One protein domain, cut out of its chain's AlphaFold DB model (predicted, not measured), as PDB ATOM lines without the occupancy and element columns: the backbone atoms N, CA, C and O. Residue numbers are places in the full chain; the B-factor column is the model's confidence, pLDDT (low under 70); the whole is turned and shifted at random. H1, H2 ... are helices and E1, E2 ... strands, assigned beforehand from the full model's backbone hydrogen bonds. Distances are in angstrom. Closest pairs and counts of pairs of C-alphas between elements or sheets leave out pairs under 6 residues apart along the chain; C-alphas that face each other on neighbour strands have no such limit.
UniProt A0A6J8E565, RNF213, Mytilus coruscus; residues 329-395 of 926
ATOM      1  N   LYS A 329     162.657 188.263 161.560       57.38
ATOM      2  CA  LYS A 329     161.626 188.215 162.608       57.38
ATOM      3  C   LYS A 329     160.254 187.910 162.018       57.38
ATOM      4  O   LYS A 329     159.486 187.171 162.633       57.38
ATOM      5  N   PHE A 330     159.943 188.469 160.851       63.91
ATOM      6  CA  PHE A 330     158.691 188.198 160.153       63.91
ATOM      7  C   PHE A 330     158.600 186.736 159.688       63.91
ATOM      8  O   PHE A 330     157.582 186.087 159.932       63.91
ATOM      9  N   GLU A 331     159.668 186.187 159.101       63.03
ATOM     10  CA  GLU A 331     159.671 184.795 158.622       63.03
ATOM     11  C   GLU A 331     159.531 183.775 159.754       63.03
ATOM     12  O   GLU A 331     158.755 182.827 159.641       63.03
ATOM     13  N   LEU A 332     160.201 183.995 160.892       62.00
ATOM     14  CA  LEU A 332     160.034 183.134 162.066       62.00
ATOM     15  C   LEU A 332     158.567 183.098 162.532       62.00
ATOM     16  O   LEU A 332     158.037 182.042 162.880       62.00
ATOM     17  N   LEU A 333     157.889 184.250 162.521       62.06
ATOM     18  CA  LEU A 333     156.476 184.344 162.893       62.06
ATOM     19  C   LEU A 333     155.559 183.652 161.874       62.06
ATOM     20  O   LEU A 333     154.551 183.071 162.286       62.06
ATOM     21  N   LEU A 334     155.898 183.688 160.581       64.06
ATOM     22  CA  LEU A 334     155.169 182.993 159.517       64.06
ATOM     23  C   LEU A 334     155.326 181.468 159.625       64.06
ATOM     24  O   LEU A 334     154.334 180.745 159.544       64.06
ATOM     25  N   GLN A 335     156.540 180.980 159.892       63.41
ATOM     26  CA  GLN A 335     156.810 179.553 160.100       63.41
ATOM     27  C   GLN A 335     156.051 178.997 161.311       63.41
ATOM     28  O   GLN A 335     155.417 177.946 161.212       63.41
ATOM     29  N   LEU A 336     156.035 179.727 162.434       60.75
ATOM     30  CA  LEU A 336     155.252 179.348 163.619       60.75
ATOM     31  C   LEU A 336     153.751 179.242 163.316       60.75
ATOM     32  O   LEU A 336     153.073 178.376 163.870       60.75
ATOM     33  N   ARG A 337     153.231 180.094 162.422       62.94
ATOM     34  CA  ARG A 337     151.839 180.017 161.963       62.94
ATOM     35  C   ARG A 337     151.577 178.744 161.173       62.94
ATOM     36  O   ARG A 337     150.647 178.017 161.501       62.94
ATOM     37  N   GLN A 338     152.407 178.480 160.165       63.81
ATOM     38  CA  GLN A 338     152.263 177.316 159.293       63.81
ATOM     39  C   GLN A 338     152.356 176.016 160.097       63.81
ATOM     40  O   GLN A 338     151.516 175.141 159.940       63.81
ATOM     41  N   MET A 339     153.307 175.913 161.034       60.06
ATOM     42  CA  MET A 339     153.423 174.746 161.918       60.06
ATOM     43  C   MET A 339     152.160 174.513 162.757       60.06
ATOM     44  O   MET A 339     151.723 173.373 162.906       60.06
ATOM     45  N   ALA A 340     151.549 175.575 163.287       58.50
ATOM     46  CA  ALA A 340     150.316 175.461 164.062       58.50
ATOM     47  C   ALA A 340     149.103 175.044 163.211       58.50
ATOM     48  O   ALA A 340     148.212 174.371 163.724       58.50
ATOM     49  N   GLU A 341     149.083 175.406 161.925       60.84
ATOM     50  CA  GLU A 341     148.056 174.983 160.964       60.84
ATOM     51  C   GLU A 341     148.200 173.491 160.598       60.84
ATOM     52  O   GLU A 341     147.199 172.776 160.529       60.84
ATOM     53  N   THR A 342     149.428 172.977 160.453       57.00
ATOM     54  CA  THR A 342     149.692 171.566 160.098       57.00
ATOM     55  C   THR A 342     149.400 170.579 161.236       57.00
ATOM     56  O   THR A 342     149.082 169.420 160.982       57.00
ATOM     57  N   ILE A 343     149.482 171.018 162.499       55.25
ATOM     58  CA  ILE A 343     149.249 170.170 163.689       55.25
ATOM     59  C   ILE A 343     147.739 169.947 163.956       55.25
ATOM     60  O   ILE A 343     147.362 169.217 164.870       55.25
ATOM     61  N   GLY A 344     146.840 170.510 163.137       47.22
ATOM     62  CA  GLY A 344     145.396 170.240 163.210       47.22
ATOM     63  C   GLY A 344     144.682 170.881 164.406       47.22
ATOM     64  O   GLY A 344     143.492 170.646 164.621       47.22
ATOM     65  N   SER A 345     145.371 171.727 165.170       50.84
ATOM     66  CA  SER A 345     144.718 172.627 166.113       50.84
ATOM     67  C   SER A 345     144.013 173.716 165.306       50.84
ATOM     68  O   SER A 345     144.652 174.438 164.548       50.84
ATOM     69  N   ASN A 346     142.698 173.880 165.489       47.25
ATOM     70  CA  ASN A 346     141.892 175.008 164.983       47.25
ATOM     71  C   ASN A 346     142.314 176.364 165.608       47.25
ATOM     72  O   ASN A 346     141.479 177.205 165.933       47.25
ATOM     73  N   SER A 347     143.609 176.572 165.834       53.66
ATOM     74  CA  SER A 347     144.207 177.773 166.386       53.66
ATOM     75  C   SER A 347     144.295 178.838 165.302       53.66
ATOM     76  O   SER A 347     145.263 178.894 164.547       53.66
ATOM     77  N   SER A 348     143.300 179.727 165.233       63.28
ATOM     78  CA  SER A 348     143.398 180.934 164.411       63.28
ATOM     79  C   SER A 348     144.382 181.897 165.080       63.28
ATOM     80  O   SER A 348     143.973 182.809 165.801       63.28
ATOM     81  N   LEU A 349     145.684 181.668 164.908       68.31
ATOM     82  CA  LEU A 349     146.719 182.526 165.477       68.31
ATOM     83  C   LEU A 349     146.545 183.947 164.931       68.31
ATOM     84  O   LEU A 349     146.673 184.203 163.724       68.31
ATOM     85  N   LYS A 350     146.228 184.872 165.840       74.31
ATOM     86  CA  LYS A 350     146.155 186.303 165.551       74.31
ATOM     87  C   LYS A 350     147.235 187.033 166.321       74.31
ATOM     88  O   LYS A 350     147.455 186.793 167.510       74.31
ATOM     89  N   TYR A 351     147.892 187.932 165.612       77.38
ATOM     90  CA  TYR A 351     148.951 188.754 166.152       77.38
ATOM     91  C   TYR A 351     148.357 190.056 166.673       77.38
ATOM     92  O   TYR A 351     147.392 190.601 166.127       77.38
ATOM     93  N   TYR A 352     148.970 190.566 167.727       81.44
ATOM     94  CA  TYR A 352     148.607 191.811 168.369       81.44
ATOM     95  C   TYR A 352     149.870 192.570 168.752       81.44
ATOM     96  O   TYR A 352     150.956 192.005 168.855       81.44
ATOM     97  N   ARG A 353     149.721 193.872 168.952       80.56
ATOM     98  CA  ARG A 353     150.746 194.779 169.442       80.56
ATOM     99  C   ARG A 353     150.352 195.269 170.809       80.56
ATOM    100  O   ARG A 353     149.204 195.658 171.021       80.56
ATOM    101  N   CYS A 354     151.305 195.245 171.727       81.44
ATOM    102  CA  CYS A 354     151.132 195.902 173.011       81.44
ATOM    103  C   CYS A 354     151.125 197.436 172.820       81.44
ATOM    104  O   CYS A 354     151.514 197.913 171.748       81.44
ATOM    105  N   PRO A 355     150.778 198.224 173.856       75.38
ATOM    106  CA  PRO A 355     150.826 199.693 173.804       75.38
ATOM    107  C   PRO A 355     152.184 200.277 173.395       75.38
ATOM    108  O   PRO A 355     152.258 201.413 172.936       75.38
ATOM    109  N   ASN A 356     153.253 199.487 173.520       56.81
ATOM    110  CA  ASN A 356     154.626 199.869 173.193       56.81
ATOM    111  C   ASN A 356     155.135 199.287 171.859       56.81
ATOM    112  O   ASN A 356     156.316 199.427 171.548       56.81
ATOM    113  N   GLY A 357     154.275 198.633 171.069       60.09
ATOM    114  CA  GLY A 357     154.595 198.174 169.711       60.09
ATOM    115  C   GLY A 357     155.226 196.780 169.586       60.09
ATOM    116  O   GLY A 357     155.459 196.342 168.460       60.09
ATOM    117  N   HIS A 358     155.458 196.058 170.688       62.12
ATOM    118  CA  HIS A 358     155.942 194.666 170.664       62.12
ATOM    119  C   HIS A 358     154.846 193.698 170.235       62.12
ATOM    120  O   HIS A 358     153.697 193.822 170.672       62.12
ATOM    121  N   ILE A 359     155.205 192.729 169.392       68.00
ATOM    122  CA  ILE A 359     154.259 191.753 168.852       68.00
ATOM    123  C   ILE A 359     154.077 190.609 169.851       68.00
ATOM    124  O   ILE A 359     155.040 190.037 170.351       68.00
ATOM    125  N   TYR A 360     152.827 190.252 170.118       73.12
ATOM    126  CA  TYR A 360     152.461 189.049 170.853       73.12
ATOM    127  C   TYR A 360     151.351 188.303 170.111       73.12
ATOM    128  O   TYR A 360     150.655 188.863 169.261       73.12
ATOM    129  N   VAL A 361     151.197 187.018 170.418       75.19
ATOM    130  CA  VAL A 361     150.274 186.123 169.711       75.19
ATOM    131  C   VAL A 361     149.164 185.676 170.650       75.19
ATOM    132  O   VAL A 361     149.417 185.377 171.816       75.19
ATOM    133  N   ILE A 362     147.935 185.612 170.138       78.88
ATOM    134  CA  ILE A 362     146.805 184.967 170.811       78.88
ATOM    135  C   ILE A 362     146.407 183.726 170.002       78.88
ATOM    136  O   ILE A 362     146.099 183.829 168.813       78.88
ATOM    137  N   GLY A 363     146.437 182.563 170.659       70.56
ATOM    138  CA  GLY A 363     146.074 181.254 170.099       70.56
ATOM    139  C   GLY A 363     144.580 180.915 170.175       70.56
ATOM    140  O   GLY A 363     143.738 181.788 170.400       70.56
ATOM    141  N   ASP A 364     144.254 179.635 169.972       74.62
ATOM    142  CA  ASP A 364     142.899 179.052 169.967       74.62
ATOM    143  C   ASP A 364     141.914 179.753 169.014       74.62
ATOM    144  O   ASP A 364     141.875 179.492 167.820       74.62
ATOM    145  N   CYS A 365     141.109 180.685 169.523       76.44
ATOM    146  CA  CYS A 365     140.131 181.434 168.731       76.44
ATOM    147  C   CYS A 365     140.669 182.772 168.198       76.44
ATOM    148  O   CYS A 365     139.922 183.541 167.587       76.44
ATOM    149  N   GLY A 366     141.936 183.098 168.493       73.62
ATOM    150  CA  GLY A 366     142.599 184.326 168.060       73.62
ATOM    151  C   GLY A 366     142.002 185.606 168.634       73.62
ATOM    152  O   GLY A 366     142.270 186.676 168.106       73.62
ATOM    153  N   LYS A 367     141.149 185.528 169.662       83.38
ATOM    154  CA  LYS A 367     140.478 186.688 170.266       83.38
ATOM    155  C   LYS A 367     140.918 186.879 171.723       83.38
ATOM    156  O   LYS A 367     141.094 185.894 172.439       83.38
ATOM    157  N   PRO A 368     141.040 188.128 172.205       84.75
ATOM    158  CA  PRO A 368     141.529 188.434 173.548       84.75
ATOM    159  C   PRO A 368     140.526 188.020 174.632       84.75
ATOM    160  O   PRO A 368     139.557 188.725 174.920       84.75
ATOM    161  N   ARG A 369     140.749 186.841 175.219       86.88
ATOM    162  CA  ARG A 369     139.936 186.289 176.316       86.88
ATOM    163  C   ARG A 369     140.572 186.488 177.694       86.88
ATOM    164  O   ARG A 369     139.843 186.557 178.682       86.88
ATOM    165  N   PHE A 370     141.897 186.585 177.744       82.50
ATOM    166  CA  PHE A 370     142.676 186.746 178.967       82.50
ATOM    167  C   PHE A 370     143.651 187.923 178.846       82.50
ATOM    168  O   PHE A 370     144.094 188.265 177.743       82.50
ATOM    169  N   LYS A 371     143.990 188.528 179.990       89.00
ATOM    170  CA  LYS A 371     145.083 189.501 180.113       89.00
ATOM    171  C   LYS A 371     146.372 188.795 180.529       89.00
ATOM    172  O   LYS A 371     146.326 187.826 181.282       89.00
ATOM    173  N   SER A 372     147.499 189.304 180.053       86.75
ATOM    174  CA  SER A 372     148.847 188.880 180.439       86.75
ATOM    175  C   SER A 372     149.794 190.085 180.380       86.75
ATOM    176  O   SER A 372     149.354 191.203 180.121       86.75
ATOM    177  N   THR A 373     151.088 189.873 180.592       84.25
ATOM    178  CA  THR A 373     152.129 190.902 180.488       84.25
ATOM    179  C   THR A 373     153.048 190.621 179.305       84.25
ATOM    180  O   THR A 373     153.434 189.479 179.072       84.25
ATOM    181  N   CYS A 374     153.416 191.657 178.553       70.31
ATOM    182  CA  CYS A 374     154.341 191.544 177.430       70.31
ATOM    183  C   CYS A 374     155.715 191.044 177.896       70.31
ATOM    184  O   CYS A 374     156.319 191.645 178.782       70.31
ATOM    185  N   ASN A 375     156.253 190.015 177.240       61.75
ATOM    186  CA  ASN A 375     157.566 189.452 177.578       61.75
ATOM    187  C   ASN A 375     158.734 190.424 177.314       61.75
ATOM    188  O   ASN A 375     159.808 190.252 177.883       61.75
ATOM    189  N   GLU A 376     158.530 191.445 176.474       57.12
ATOM    190  CA  GLU A 376     159.566 192.418 176.101       57.12
ATOM    191  C   GLU A 376     159.508 193.707 176.941       57.12
ATOM    192  O   GLU A 376     160.533 194.175 177.450       57.12
ATOM    193  N   CYS A 377     158.316 194.289 177.124       58.94
ATOM    194  CA  CYS A 377     158.149 195.555 177.857       58.94
ATOM    195  C   CYS A 377     157.389 195.465 179.181       58.94
ATOM    196  O   CYS A 377     157.327 196.467 179.888       58.94
ATOM    197  N   GLY A 378     156.795 194.320 179.521       70.81
ATOM    198  CA  GLY A 378     156.000 194.153 180.741       70.81
ATOM    199  C   GLY A 378     154.644 194.868 180.743       70.81
ATOM    200  O   GLY A 378     153.947 194.806 181.747       70.81
ATOM    201  N   ALA A 379     154.256 195.537 179.651       77.88
ATOM    202  CA  ALA A 379     152.947 196.184 179.542       77.88
ATOM    203  C   ALA A 379     151.803 195.161 179.503       77.88
ATOM    204  O   ALA A 379     151.991 194.048 179.008       77.88
ATOM    205  N   ASP A 380     150.617 195.567 179.958       85.56
ATOM    206  CA  ASP A 380     149.407 194.747 179.881       85.56
ATOM    207  C   ASP A 380     149.070 194.417 178.417       85.56
ATOM    208  O   ASP A 380     148.884 195.306 177.579       85.56
ATOM    209  N   ILE A 381     148.975 193.122 178.118       87.00
ATOM    210  CA  ILE A 381     148.623 192.567 176.809       87.00
ATOM    211  C   ILE A 381     147.367 191.701 176.879       87.00
ATOM    212  O   ILE A 381     146.959 191.232 177.943       87.00
ATOM    213  N   GLY A 382     146.745 191.466 175.728       87.25
ATOM    214  CA  GLY A 382     145.496 190.720 175.618       87.25
ATOM    215  C   GLY A 382     144.293 191.561 176.036       87.25
ATOM    216  O   GLY A 382     144.227 192.767 175.783       87.25
ATOM    217  N   GLY A 383     143.302 190.933 176.661       89.06
ATOM    218  CA  GLY A 383     142.060 191.602 177.036       89.06
ATOM    219  C   GLY A 383     140.985 190.652 177.544       89.06
ATOM    220  O   GLY A 383     141.219 189.456 177.674       89.06
ATOM    221  N   LEU A 384     139.819 191.196 177.892       86.44
ATOM    222  CA  LEU A 384     138.716 190.447 178.501       86.44
ATOM    223  C   LEU A 384     137.464 190.546 177.631       86.44
ATOM    224  O   LEU A 384     137.230 191.552 176.963       86.44
ATOM    225  N   GLY A 385     136.637 189.499 177.647       85.56
ATOM    226  CA  GLY A 385     135.360 189.492 176.922       85.56
ATOM    227  C   GLY A 385     135.502 189.660 175.406       85.56
ATOM    228  O   GLY A 385     134.631 190.260 174.781       85.56
ATOM    229  N   TYR A 386     136.598 189.166 174.817       85.81
ATOM    230  CA  TYR A 386     136.927 189.310 173.391       85.81
ATOM    231  C   TYR A 386     137.196 190.755 172.941       85.81
ATOM    232  O   TYR A 386     137.212 191.028 171.739       85.81
ATOM    233  N   LYS A 387     137.459 191.665 173.888       87.06
ATOM    234  CA  LYS A 387     137.898 193.042 173.640       87.06
ATOM    235  C   LYS A 387     139.338 193.227 174.105       87.06
ATOM    236  O   LYS A 387     139.705 192.746 175.175       87.06
ATOM    237  N   LEU A 388     140.145 193.912 173.297       87.81
ATOM    238  CA  LEU A 388     141.526 194.257 173.640       87.81
ATOM    239  C   LEU A 388     141.570 195.244 174.808       87.81
ATOM    240  O   LEU A 388     140.677 196.073 174.959       87.81
ATOM    241  N   SER A 389     142.625 195.149 175.616       87.75
ATOM    242  CA  SER A 389     142.938 196.150 176.639       87.75
ATOM    243  C   SER A 389     143.436 197.442 175.990       87.75
ATOM    244  O   SER A 389     144.060 197.395 174.929       87.75
ATOM    245  N   ASP A 390     143.207 198.581 176.642       83.38
ATOM    246  CA  ASP A 390     143.577 199.896 176.111       83.38
ATOM    247  C   ASP A 390     145.051 199.967 175.681       83.38
ATOM    248  O   ASP A 390     145.949 199.433 176.335       83.38
ATOM    249  N   GLY A 391     145.284 200.586 174.521       79.69
ATOM    250  CA  GLY A 391     146.597 200.686 173.881       79.69
ATOM    251  C   GLY A 391     147.053 199.430 173.130       79.69
ATOM    252  O   GLY A 391     147.980 199.521 172.332       79.69
ATOM    253  N   ASN A 392     146.412 198.271 173.307       87.69
ATOM    254  CA  ASN A 392     146.704 197.103 172.479       87.69
ATOM    255  C   ASN A 392     146.010 197.218 171.119       87.69
ATOM    256  O   ASN A 392     144.851 197.620 171.035       87.69
ATOM    257  N   ALA A 393     146.690 196.798 170.057       84.38
ATOM    258  CA  ALA A 393     146.169 196.856 168.695       84.38
ATOM    259  C   ALA A 393     146.268 195.493 168.006       84.38
ATOM    260  O   ALA A 393     147.232 194.761 168.208       84.38
ATOM    261  N   ALA A 394     145.283 195.145 167.179       78.56
ATOM    262  CA  ALA A 394     145.418 194.004 166.278       78.56
ATOM    263  C   ALA A 394     146.471 194.308 165.204       78.56
ATOM    264  O   ALA A 394     146.580 195.434 164.722       78.56
ATOM    265  N   VAL A 395     147.254 193.295 164.859       68.69
ATOM    266  CA  VAL A 395     148.354 193.362 163.895       68.69
ATOM    267  C   VAL A 395     147.866 192.669 162.627       68.69
ATOM    268  O   VAL A 395     147.737 191.446 162.598       68.69
TER     269      VAL A 395
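This is residues 329 to 395 of the 926 residues of the protein "RNF213" of Mytilus coruscus (UniProt A0A6J8E565). A small antiparallel sheet of three short strands, E2 - E1 - E5, forms the middle, with a separate two-strand hairpin, E3 and E4, set loosely over one of its faces, E4 being the nearer strand. The helix H1 lies well away from that hairpin and only grazes the sheet. The printed part has 67 residues, with one named helix followed by five named strands in the order H1 E1 E2 E3 E4 E5. The class is mixed, helices and strands, though under half of the residues, 33 of 67, are in named elements. The whole is compact, with a radius of gyration of the C-alphas of 11.9 A, and spans 33 by 27 by 16 A.

The helix H1, residues 329 to 342, has every O i to N i+4 pair within hydrogen-bond range. E1, residues 350 to 353, and E2, residues 359 to 362, form an antiparallel hairpin over a tight link, with N 352 and O 360 at 2.8 A. H1 is only just on the sheet of these strands, with 5 pairs of C-alphas within 10 A, and only grazes it with residues 333 to 337. E3, residues 371 to 373, and E4, residues 380 to 384, form a second antiparallel hairpin, at 173 degrees between their directions, with N 381 and O 372 at 2.8 A. The closest C-alphas of E2 and E4, those of Ile 362 and Gly 382, are 7.6 A apart. E3 is apart from E1 and from E2, and H1 is apart from E3 and E4. Residues 383 to 384 of E4 also pair, antiparallel, with residues 387 to 388. E5, residues 393 to 395, is an edge strand and the antiparallel neighbour of E1, with N 353 and O 393 at 2.7 A.

H1 begins at C-alpha 329 at (161.626, 188.215, 162.608) and measures 20.6 A from first to last C-alpha. E1 measures 10.4 A and E2 10.3 A. E3 is 7.2 A long. E4, the longest strand by residues, measures 11.6 A and begins at C-alpha 380 at (149.407, 194.747, 179.881). E5, 6.3 A long, ends at C-alpha 395 at (148.354, 193.362, 163.895).

The two C-alphas farthest apart, those of Thr 342 and Asp 390, are 33.1 A apart. The printed part has no cut and no long link. The mean pLDDT of the printed part is 72.1, and it is under 70 in 29 residues: 329 to 349, 356 to 359, 375 to 377 and 395.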